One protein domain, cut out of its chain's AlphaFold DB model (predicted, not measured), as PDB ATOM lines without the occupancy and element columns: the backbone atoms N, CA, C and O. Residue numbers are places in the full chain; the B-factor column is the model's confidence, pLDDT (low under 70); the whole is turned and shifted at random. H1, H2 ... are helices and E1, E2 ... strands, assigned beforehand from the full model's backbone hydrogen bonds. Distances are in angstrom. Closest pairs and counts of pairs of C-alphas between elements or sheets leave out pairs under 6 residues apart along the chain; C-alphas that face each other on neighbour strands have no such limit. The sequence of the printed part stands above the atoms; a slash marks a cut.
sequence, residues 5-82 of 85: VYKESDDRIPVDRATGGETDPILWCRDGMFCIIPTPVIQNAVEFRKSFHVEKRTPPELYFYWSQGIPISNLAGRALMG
ATOM      1  N   VAL A   5     166.781 184.349 173.534       83.25
ATOM      2  CA  VAL A   5     166.206 185.552 172.916       83.25
ATOM      3  C   VAL A   5     167.287 186.606 172.725       83.25
ATOM      4  O   VAL A   5     167.967 186.976 173.679       83.25
ATOM      5  N   TYR A   6     167.405 187.119 171.502       79.44
ATOM      6  CA  TYR A   6     168.332 188.185 171.149       79.44
ATOM      7  C   TYR A   6     167.606 189.301 170.410       79.44
ATOM      8  O   TYR A   6     166.748 189.065 169.555       79.44
ATOM      9  N   LYS A   7     167.967 190.535 170.754       77.69
ATOM     10  CA  LYS A   7     167.525 191.740 170.060       77.69
ATOM     11  C   LYS A   7     168.618 192.177 169.092       77.69
ATOM     12  O   LYS A   7     169.796 192.047 169.418       77.69
ATOM     13  N   GLU A   8     168.215 192.708 167.942       70.75
ATOM     14  CA  GLU A   8     169.125 193.354 167.001       70.75
ATOM     15  C   GLU A   8     169.992 194.391 167.721       70.75
ATOM     16  O   GLU A   8     169.498 195.351 168.314       70.75
ATOM     17  N   SER A   9     171.298 194.140 167.698       65.44
ATOM     18  CA  SER A   9     172.339 195.131 167.918       65.44
ATOM     19  C   SER A   9     173.050 195.326 166.586       65.44
ATOM     20  O   SER A   9     173.296 194.337 165.894       65.44
ATOM     21  N   ASP A  10     173.406 196.566 166.246       57.69
ATOM     22  CA  ASP A  10     174.127 196.918 165.007       57.69
ATOM     23  C   ASP A  10     175.456 196.157 164.818       57.69
ATOM     24  O   ASP A  10     176.012 196.111 163.720       57.69
ATOM     25  N   ASP A  11     175.941 195.487 165.861       55.44
ATOM     26  CA  ASP A  11     177.142 194.676 165.819       55.44
ATOM     27  C   ASP A  11     176.833 193.207 165.530       55.44
ATOM     28  O   ASP A  11     176.033 192.549 166.201       55.44
ATOM     29  N   ARG A  12     177.537 192.668 164.535       70.50
ATOM     30  CA  ARG A  12     177.587 191.236 164.240       70.50
ATOM     31  C   ARG A  12     177.884 190.469 165.527       70.50
ATOM     32  O   ARG A  12     178.941 190.646 166.129       70.50
ATOM     33  N   ILE A  13     176.976 189.588 165.932       72.25
ATOM     34  CA  ILE A  13     177.148 188.820 167.165       72.25
ATOM     35  C   ILE A  13     177.877 187.510 166.826       72.25
ATOM     36  O   ILE A  13     177.391 186.752 165.978       72.25
ATOM     37  N   PRO A  14     179.027 187.219 167.465       78.12
ATOM     38  CA  PRO A  14     179.686 185.927 167.321       78.12
ATOM     39  C   PRO A  14     178.758 184.789 167.746       78.12
ATOM     40  O   PRO A  14     178.056 184.914 168.751       78.12
ATOM     41  N   VAL A  15     178.806 183.662 167.030       78.06
ATOM     42  CA  VAL A  15     177.935 182.497 167.282       78.06
ATOM     43  C   VAL A  15     177.924 182.084 168.757       78.06
ATOM     44  O   VAL A  15     176.851 181.977 169.334       78.06
ATOM     45  N   ASP A  16     179.088 181.946 169.402       76.88
ATOM     46  CA  ASP A  16     179.166 181.516 170.812       76.88
ATOM     47  C   ASP A  16     178.476 182.489 171.767       76.88
ATOM     48  O   ASP A  16     177.903 182.086 172.775       76.88
ATOM     49  N   ARG A  17     178.532 183.787 171.456       74.94
ATOM     50  CA  ARG A  17     177.902 184.832 172.263       74.94
ATOM     51  C   ARG A  17     176.390 184.851 172.047       74.94
ATOM     52  O   ARG A  17     175.662 185.156 172.982       74.94
ATOM     53  N   ALA A  18     175.946 184.503 170.838       76.62
ATOM     54  CA  ALA A  18     174.542 184.336 170.469       76.62
ATOM     55  C   ALA A  18     173.944 183.000 170.936       76.62
ATOM     56  O   ALA A  18     172.732 182.836 170.951       76.62
ATOM     57  N   THR A  19     174.754 182.018 171.309       75.75
ATOM     58  CA  THR A  19     174.241 180.723 171.766       75.75
ATOM     59  C   THR A  19     174.540 180.438 173.229       75.75
ATOM     60  O   THR A  19     173.947 179.529 173.800       75.75
ATOM     61  N   GLY A  20     175.474 181.166 173.846       71.38
ATOM     62  CA  GLY A  20     176.018 180.800 175.155       71.38
ATOM     63  C   GLY A  20     176.725 179.438 175.147       71.38
ATOM     64  O   GLY A  20     176.891 178.838 176.203       71.38
ATOM     65  N   GLY A  21     177.100 178.927 173.967       71.94
ATOM     66  CA  GLY A  21     177.623 177.570 173.784       71.94
ATOM     67  C   GLY A  21     176.556 176.471 173.674       71.94
ATOM     68  O   GLY A  21     176.917 175.305 173.517       71.94
ATOM     69  N   GLU A  22     175.268 176.812 173.723       71.69
ATOM     70  CA  GLU A  22     174.160 175.859 173.576       71.69
ATOM     71  C   GLU A  22     173.751 175.698 172.093       71.69
ATOM     72  O   GLU A  22     174.098 176.503 171.233       71.69
ATOM     73  N   THR A  23     173.025 174.633 171.744       81.06
ATOM     74  CA  THR A  23     172.459 174.451 170.383       81.06
ATOM     75  C   THR A  23     170.955 174.706 170.347       81.06
ATOM     76  O   THR A  23     170.255 174.288 169.423       81.06
ATOM     77  N   ASP A  24     170.438 175.360 171.380       83.62
ATOM     78  CA  ASP A  24     169.028 175.690 171.484       83.62
ATOM     79  C   ASP A  24     168.622 176.693 170.396       83.62
ATOM     80  O   ASP A  24     169.438 177.505 169.952       83.62
ATOM     81  N   PRO A  25     167.365 176.635 169.927       84.75
ATOM     82  CA  PRO A  25     166.849 177.597 168.962       84.75
ATOM     83  C   PRO A  25     166.981 179.031 169.483       84.75
ATOM     84  O   PRO A  25     166.828 179.310 170.678       84.75
ATOM     85  N   ILE A  26     167.184 179.958 168.553       86.62
ATOM     86  CA  ILE A  26     167.303 181.383 168.860       86.62
ATOM     87  C   ILE A  26     166.064 182.117 168.359       86.62
ATOM     88  O   ILE A  26     165.686 181.970 167.200       86.62
ATOM     89  N   LEU A  27     165.459 182.942 169.211       87.06
ATOM     90  CA  LEU A  27     164.491 183.954 168.805       87.06
ATOM     91  C   LEU A  27     165.221 185.278 168.572       87.06
ATOM     92  O   LEU A  27     165.793 185.854 169.495       87.06
ATOM     93  N   TRP A  28     165.164 185.768 167.340       84.81
ATOM     94  CA  TRP A  28     165.733 187.040 166.927       84.81
ATOM     95  C   TRP A  28     164.648 188.097 166.756       84.81
ATOM     96  O   TRP A  28     163.642 187.860 166.081       84.81
ATOM     97  N   CYS A  29     164.876 189.272 167.338       83.62
ATOM     98  CA  CYS A  29     163.931 190.382 167.340       83.62
ATOM     99  C   CYS A  29     164.558 191.588 166.641       83.62
ATOM    100  O   CYS A  29     165.496 192.193 167.158       83.62
ATOM    101  N   ARG A  30     164.016 191.931 165.475       76.25
ATOM    102  CA  ARG A  30     164.363 193.096 164.658       76.25
ATOM    103  C   ARG A  30     163.183 194.057 164.652       76.25
ATOM    104  O   ARG A  30     162.042 193.622 164.817       76.25
ATOM    105  N   ASP A  31     163.429 195.349 164.466       75.94
ATOM    106  CA  ASP A  31     162.349 196.335 164.415       75.94
ATOM    107  C   ASP A  31     161.299 195.941 163.360       75.94
ATOM    108  O   ASP A  31     161.542 195.935 162.154       75.94
ATOM    109  N   GLY A  32     160.121 195.538 163.848       74.44
ATOM    110  CA  GLY A  32     158.995 195.076 163.035       74.44
ATOM    111  C   GLY A  32     158.994 193.594 162.629       74.44
ATOM    112  O   GLY A  32     158.010 193.173 162.019       74.44
ATOM    113  N   MET A  33     160.014 192.795 162.972       82.31
ATOM    114  CA  MET A  33     160.120 191.381 162.575       82.31
ATOM    115  C   MET A  33     160.661 190.471 163.684       82.31
ATOM    116  O   MET A  33     161.652 190.780 164.343       82.31
ATOM    117  N   PHE A  34     160.065 189.286 163.818       85.38
ATOM    118  CA  PHE A  34     160.593 188.202 164.643       85.38
ATOM    119  C   PHE A  34     160.974 187.011 163.769       85.38
ATOM    120  O   PHE A  34     160.207 186.606 162.891       85.38
ATOM    121  N   CYS A  35     162.130 186.416 164.047       86.06
ATOM    122  CA  CYS A  35     162.618 185.233 163.345       86.06
ATOM    123  C   CYS A  35     163.057 184.166 164.348       86.06
ATOM    124  O   CYS A  35     163.714 184.485 165.335       86.06
ATOM    125  N   ILE A  36     162.748 182.897 164.081       86.88
ATOM    126  CA  ILE A  36     163.319 181.767 164.827       86.88
ATOM    127  C   ILE A  36     164.437 181.148 163.994       86.88
ATOM    128  O   ILE A  36     164.224 180.793 162.834       86.88
ATOM    129  N   ILE A  37     165.615 180.984 164.589       85.62
ATOM    130  CA  ILE A  37     166.715 180.216 164.005       85.62
ATOM    131  C   ILE A  37     166.624 178.775 164.513       85.62
ATOM    132  O   ILE A  37     166.717 178.550 165.724       85.62
ATOM    133  N   PRO A  38     166.457 177.791 163.613       84.56
ATOM    134  CA  PRO A  38     166.397 176.389 163.997       84.56
ATOM    135  C   PRO A  38     167.721 175.871 164.570       84.56
ATOM    136  O   PRO A  38     168.796 176.187 164.058       84.56
ATOM    137  N   THR A  39     167.634 174.967 165.548       87.38
ATOM    138  CA  THR A  39     168.777 174.217 166.100       87.38
ATOM    139  C   THR A  39     169.708 173.621 165.032       87.38
ATOM    140  O   THR A  39     170.914 173.817 165.168       87.38
ATOM    141  N   PRO A  40     169.226 172.989 163.938       85.75
ATOM    142  CA  PRO A  40     170.115 172.454 162.899       85.75
ATOM    143  C   PRO A  40     171.011 173.506 162.231       85.75
ATOM    144  O   PRO A  40     172.157 173.223 161.900       85.75
ATOM    145  N   VAL A  41     170.522 174.740 162.054       84.12
ATOM    146  CA  VAL A  41     171.314 175.835 161.463       84.12
ATOM    147  C   VAL A  41     172.442 176.242 162.412       84.12
ATOM    148  O   VAL A  41     173.583 176.429 161.992       84.12
ATOM    149  N   ILE A  42     172.132 176.325 163.707       84.56
ATOM    150  CA  ILE A  42     173.098 176.642 164.762       84.56
ATOM    151  C   ILE A  42     174.143 175.526 164.882       84.56
ATOM    152  O   ILE A  42     175.339 175.809 164.921       84.56
ATOM    153  N   GLN A  43     173.706 174.264 164.883       86.56
ATOM    154  CA  GLN A  43     174.578 173.088 164.927       86.56
ATOM    155  C   GLN A  43     175.563 173.079 163.761       86.56
ATOM    156  O   GLN A  43     176.766 173.005 163.997       86.56
ATOM    157  N   ASN A  44     175.078 173.276 162.533       85.19
ATOM    158  CA  ASN A  44     175.930 173.341 161.347       85.19
ATOM    159  C   ASN A  44     177.001 174.437 161.462       85.19
ATOM    160  O   ASN A  44     178.160 174.210 161.119       85.19
ATOM    161  N   ALA A  45     176.643 175.621 161.973       82.44
ATOM    162  CA  ALA A  45     177.602 176.706 162.180       82.44
ATOM    163  C   ALA A  45     178.667 176.338 163.230       82.44
ATOM    164  O   ALA A  45     179.865 176.524 163.009       82.44
ATOM    165  N   VAL A  46     178.252 175.771 164.365       82.50
ATOM    166  CA  VAL A  46     179.167 175.348 165.437       82.50
ATOM    167  C   VAL A  46     180.112 174.239 164.961       82.50
ATOM    168  O   VAL A  46     181.314 174.297 165.226       82.50
ATOM    169  N   GLU A  47     179.594 173.239 164.249       84.62
ATOM    170  CA  GLU A  47     180.384 172.137 163.692       84.62
ATOM    171  C   GLU A  47     181.406 172.635 162.674       84.62
ATOM    172  O   GLU A  47     182.589 172.317 162.802       84.62
ATOM    173  N   PHE A  48     180.984 173.498 161.743       83.00
ATOM    174  CA  PHE A  48     181.876 174.110 160.762       83.00
ATOM    175  C   PHE A  48     183.067 174.798 161.439       83.00
ATOM    176  O   PHE A  48     184.209 174.573 161.051       83.00
ATOM    177  N   ARG A  49     182.845 175.567 162.514       78.44
ATOM    178  CA  ARG A  49     183.933 176.219 163.266       78.44
ATOM    179  C   ARG A  49     184.895 175.236 163.930       78.44
ATOM    180  O   ARG A  49     186.104 175.491 163.977       78.44
ATOM    181  N   LYS A  50     184.373 174.140 164.487       79.25
ATOM    182  CA  LYS A  50     185.190 173.100 165.132       79.25
ATOM    183  C   LYS A  50     186.113 172.426 164.121       79.25
ATOM    184  O   LYS A  50     187.261 172.157 164.464       79.25
ATOM    185  N   SER A  51     185.672 172.245 162.875       81.06
ATOM    186  CA  SER A  51     186.507 171.689 161.801       81.06
ATOM    187  C   SER A  51     187.777 172.510 161.536       81.06
ATOM    188  O   SER A  51     188.809 171.928 161.218       81.06
ATOM    189  N   PHE A  52     187.756 173.834 161.743       74.31
ATOM    190  CA  PHE A  52     188.943 174.689 161.574       74.31
ATOM    191  C   PHE A  52     189.891 174.702 162.775       74.31
ATOM    192  O   PHE A  52     191.064 175.005 162.595       74.31
ATOM    193  N   HIS A  53     189.432 174.346 163.979       64.50
ATOM    194  CA  HIS A  53     190.312 174.249 165.155       64.50
ATOM    195  C   HIS A  53     191.321 173.092 165.057       64.50
ATOM    196  O   HIS A  53     192.278 173.046 165.826       64.50
ATOM    197  N   VAL A  54     191.103 172.150 164.135       61.97
ATOM    198  CA  VAL A  54     192.010 171.019 163.888       61.97
ATOM    199  C   VAL A  54     193.238 171.456 163.075       61.97
ATOM    200  O   VAL A  54     194.302 170.847 163.177       61.97
ATOM    201  N   GLU A  55     193.136 172.545 162.310       61.22
ATOM    202  CA  GLU A  55     194.282 173.164 161.649       61.22
ATOM    203  C   GLU A  55     194.941 174.181 162.599       61.22
ATOM    204  O   GLU A  55     194.254 174.882 163.336       61.22
ATOM    205  N   LYS A  56     196.277 174.337 162.569       61.25
ATOM    206  CA  LYS A  56     197.015 175.404 163.298       61.25
ATOM    207  C   LYS A  56     196.725 176.816 162.743       61.25
ATOM    208  O   LYS A  56     197.614 177.664 162.679       61.25
ATOM    209  N   ARG A  57     195.513 177.056 162.259       63.56
ATOM    210  CA  ARG A  57     195.048 178.335 161.744       63.56
ATOM    211  C   ARG A  57     194.120 178.957 162.768       63.56
ATOM    212  O   ARG A  57     193.390 178.262 163.468       63.56
ATOM    213  N   THR A  58     194.145 180.281 162.840       68.75
ATOM    214  CA  THR A  58     193.156 181.031 163.605       68.75
ATOM    215  C   THR A  58     191.768 180.670 163.058       68.75
ATOM    216  O   THR A  58     191.544 180.848 161.857       68.75
ATOM    217  N   PRO A  59     190.855 180.124 163.883       69.12
ATOM    218  CA  PRO A  59     189.520 179.760 163.429       69.12
ATOM    219  C   PRO A  59     188.813 181.003 162.880       69.12
ATOM    220  O   PRO A  59     188.920 182.064 163.503       69.12
ATOM    221  N   PRO A  60     188.077 180.910 161.760       71.38
ATOM    222  CA  PRO A  60     187.281 182.036 161.300       71.38
ATOM    223  C   PRO A  60     186.234 182.384 162.364       71.38
ATOM    224  O   PRO A  60     185.556 181.502 162.904       71.38
ATOM    225  N   GLU A  61     186.097 183.674 162.669       73.69
ATOM    226  CA  GLU A  61     184.975 184.146 163.472       73.69
ATOM    227  C   GLU A  61     183.690 183.961 162.669       73.69
ATOM    228  O   GLU A  61     183.520 184.517 161.580       73.69
ATOM    229  N   LEU A  62     182.788 183.139 163.203       74.44
ATOM    230  CA  LEU A  62     181.467 182.968 162.627       74.44
ATOM    231  C   LEU A  62     180.528 184.008 163.211       74.44
ATOM    232  O   LEU A  62     180.357 184.112 164.428       74.44
ATOM    233  N   TYR A  63     179.886 184.724 162.302       72.56
ATOM    234  CA  TYR A  63     178.829 185.668 162.599       72.56
ATOM    235  C   TYR A  63     177.530 185.125 162.021       72.56
ATOM    236  O   TYR A  63     177.503 184.652 160.880       72.56
ATOM    237  N   PHE A  64     176.444 185.217 162.784       67.12
ATOM    238  CA  PHE A  64     175.121 184.986 162.222       67.12
ATOM    239  C   PHE A  64     174.731 186.197 161.369       67.12
ATOM    240  O   PHE A  64     174.489 187.287 161.880       67.12
ATOM    241  N   TYR A  65     174.688 186.001 160.052       61.03
ATOM    242  CA  TYR A  65     174.028 186.924 159.135       61.03
ATOM    243  C   TYR A  65     172.567 186.479 159.025       61.03
ATOM    244  O   TYR A  65     172.274 185.363 158.602       61.03
ATOM    245  N   TRP A  66     171.648 187.334 159.468       60.03
ATOM    246  CA  TRP A  66     170.271 186.986 159.852       60.03
ATOM    247  C   TRP A  66     169.321 186.571 158.715       60.03
ATOM    248  O   TRP A  66     168.111 186.499 158.918       60.03
ATOM    249  N   SER A  67     169.830 186.254 157.524       56.75
ATOM    250  CA  SER A  67     169.005 185.846 156.383       56.75
ATOM    251  C   SER A  67     168.483 184.403 156.464       56.75
ATOM    252  O   SER A  67     167.728 184.005 155.584       56.75
ATOM    253  N   GLN A  68     168.878 183.606 157.468       59.94
ATOM    254  CA  GLN A  68     168.510 182.178 157.569       59.94
ATOM    255  C   GLN A  68     167.444 181.840 158.630       59.94
ATOM    256  O   GLN A  68     167.127 180.668 158.823       59.94
ATOM    257  N   GLY A  69     166.883 182.829 159.331       72.50
ATOM    258  CA  GLY A  69     165.780 182.590 160.268       72.50
ATOM    259  C   GLY A  69     164.445 182.350 159.555       72.50
ATOM    260  O   GLY A  69     164.194 182.911 158.490       72.50
ATOM    261  N   ILE A  70     163.565 181.550 160.157       83.31
ATOM    262  CA  ILE A  70     162.177 181.411 159.700       83.31
ATOM    263  C   ILE A  70     161.384 182.591 160.277       83.31
ATOM    264  O   ILE A  70     161.354 182.737 161.506       83.31
ATOM    265  N   PRO A  71     160.750 183.434 159.443       86.25
ATOM    266  CA  PRO A  71     159.932 184.526 159.944       86.25
ATOM    267  C   PRO A  71     158.719 183.964 160.688       86.25
ATOM    268  O   PRO A  71     158.076 183.015 160.236       86.25
ATOM    269  N   ILE A  72     158.390 184.571 161.822       87.06
ATOM    270  CA  ILE A  72     157.195 184.240 162.598       87.06
ATOM    271  C   ILE A  72     156.331 185.483 162.787       87.06
ATOM    272  O   ILE A  72     156.792 186.616 162.648       87.06
ATOM    273  N   SER A  73     155.053 185.282 163.112       87.81
ATOM    274  CA  SER A  73     154.163 186.412 163.374       87.81
ATOM    275  C   SER A  73     154.657 187.228 164.573       87.81
ATOM    276  O   SER A  73     155.128 186.680 165.573       87.81
ATOM    277  N   ASN A  74     154.486 188.550 164.507       83.69
ATOM    278  CA  ASN A  74     154.891 189.444 165.594       83.69
ATOM    279  C   ASN A  74     154.181 189.119 166.919       83.69
ATOM    280  O   ASN A  74     154.748 189.330 167.986       83.69
ATOM    281  N   LEU A  75     152.958 188.581 166.863       85.44
ATOM    282  CA  LEU A  75     152.239 188.120 168.051       85.44
ATOM    283  C   LEU A  75     152.921 186.900 168.686       85.44
ATOM    284  O   LEU A  75     153.148 186.901 169.893       85.44
ATOM    285  N   ALA A  76     153.286 185.896 167.882       86.12
ATOM    286  CA  ALA A  76     153.999 184.718 168.369       86.12
ATOM    287  C   ALA A  76     155.373 185.096 168.940       86.12
ATOM    288  O   ALA A  76     155.730 184.650 170.027       86.12
ATOM    289  N   GLY A  77     156.111 185.977 168.259       84.88
ATOM    290  CA  GLY A  77     157.401 186.472 168.740       84.88
ATOM    291  C   GLY A  77     157.302 187.195 170.084       84.88
ATOM    292  O   GLY A  77     158.061 186.893 171.001       84.88
ATOM    293  N   ARG A  78     156.311 188.083 170.250       83.12
ATOM    294  CA  ARG A  78     156.058 188.764 171.532       83.12
ATOM    295  C   ARG A  78     155.693 187.799 172.659       83.12
ATOM    296  O   ARG A  78     156.216 187.953 173.761       83.12
ATOM    297  N   ALA A  79     154.852 186.801 172.380       84.50
ATOM    298  CA  ALA A  79     154.486 185.783 173.363       84.50
ATOM    299  C   ALA A  79     155.713 184.983 173.836       84.50
ATOM    300  O   ALA A  79     155.875 184.740 175.030       84.50
ATOM    301  N   LEU A  80     156.619 184.634 172.916       82.94
ATOM    302  CA  LEU A  80     157.865 183.928 173.233       82.94
ATOM    303  C   LEU A  80     158.868 184.786 174.019       82.94
ATOM    304  O   LEU A  80     159.639 184.243 174.804       82.94
ATOM    305  N   MET A  81     158.844 186.112 173.855       81.44
ATOM    306  CA  MET A  81     159.648 187.033 174.668       81.44
ATOM    307  C   MET A  81     159.121 187.225 176.100       81.44
ATOM    308  O   MET A  81     159.738 187.951 176.876       81.44
ATOM    309  N   GLY A  82     157.984 186.622 176.468       72.75
ATOM    310  CA  GLY A  82     157.344 186.860 177.766       72.75
ATOM    311  C   GLY A  82     156.670 188.232 177.871       72.75
ATOM    312  O   GLY A  82     156.411 188.707 178.975       72.75
TER     313      GLY A  82
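What this domain is: This is residues 5 to 82 of the 85 residues of an uncharacterized protein of marine sediment metagenome (UniProt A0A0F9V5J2). A small twisted sheet of four short strands sits at one end of the domain with helix H3 over one face, and the long helix H2 runs away from it as an arm. Past the far end of H2 residues 53 to 58 stick out, and the chain then folds back to the sheet's edge strand E4; the short helix H1 lies near H2 and grazes the sheet. The printed part has 78 residues, with three named helices and four named strands in the order E1, H1, E2, E3, H2, E4, H3. The sheet is mixed, in the order E1, E2, E3, E4, and the class is mixed, helices and strands. The whole is only just compact, close to loose, with a radius of gyration of the C-alphas of 13.6 A, and its elongated outline spans 47 by 24 by 19 A.

Where its parts are: The inner strands are E2, residues 26 to 30, 12.8 A long, and E3, residues 33 to 37, 13.0 A long. The edge strands are E1, residues 5 to 7, beginning at C-alpha 5 (166.206, 185.552, 172.916), and E4, residues 70 to 72. H2, residues 39 to 52, measures 20.7 A and ends at C-alpha 52 (188.943, 174.689, 161.574). H1 is residues 15 to 19, and H3 is residues 74 to 80, 9.9 A long, ending at C-alpha 80 (157.865, 183.928, 173.233).

How they stand to each other: E2 and E3 form an antiparallel hairpin at 159 degrees, with N 28 and O 35 2.8 A apart. E3 and E4 are antiparallel at 136 degrees, with N 36 and O 70 2.9 A apart. E1 and E2 are parallel at 23 degrees, with N 6 and O 27 2.9 A apart. E1, H1 and E2 form a strand-helix-strand unit, two parallel neighbour strands with a helix between, and its crossover is right-handed. From edge to edge the strands' lines turn by 87 degrees. H3 is on the sheet at a height of 8.6 A, over E3 and only just over E2, on which 3 of its C-alphas fall; on the local plane it runs slantwise to the strands, at 44 degrees to E3. The closest C-alphas of E3 and H3 are those of Phe 34 and Gly 77, 5.5 A apart. H1 only grazes the sheet, with residues 18 to 19. H2 is not on the sheet. H1 and H2 are close but not clearly touching, with the C-alphas of Val 15 and Val 46 closest at 7.5 A. H2 and H3 are apart. In H1 and H3 every O i to N i+4 pair is within hydrogen-bond range, and in H2 9 of 10 are.

The domain as a whole: The two C-alphas farthest apart are those of Lys 56 and Leu 75, 46.8 A. The printed part has no cut. The link from H2 to E4, residues 53 to 69, is long, and its residues 53 to 58 stand free. The mean pLDDT of the printed part is 77.0, and residues 9 to 11, 53 to 59 and 64 to 68 are under 70.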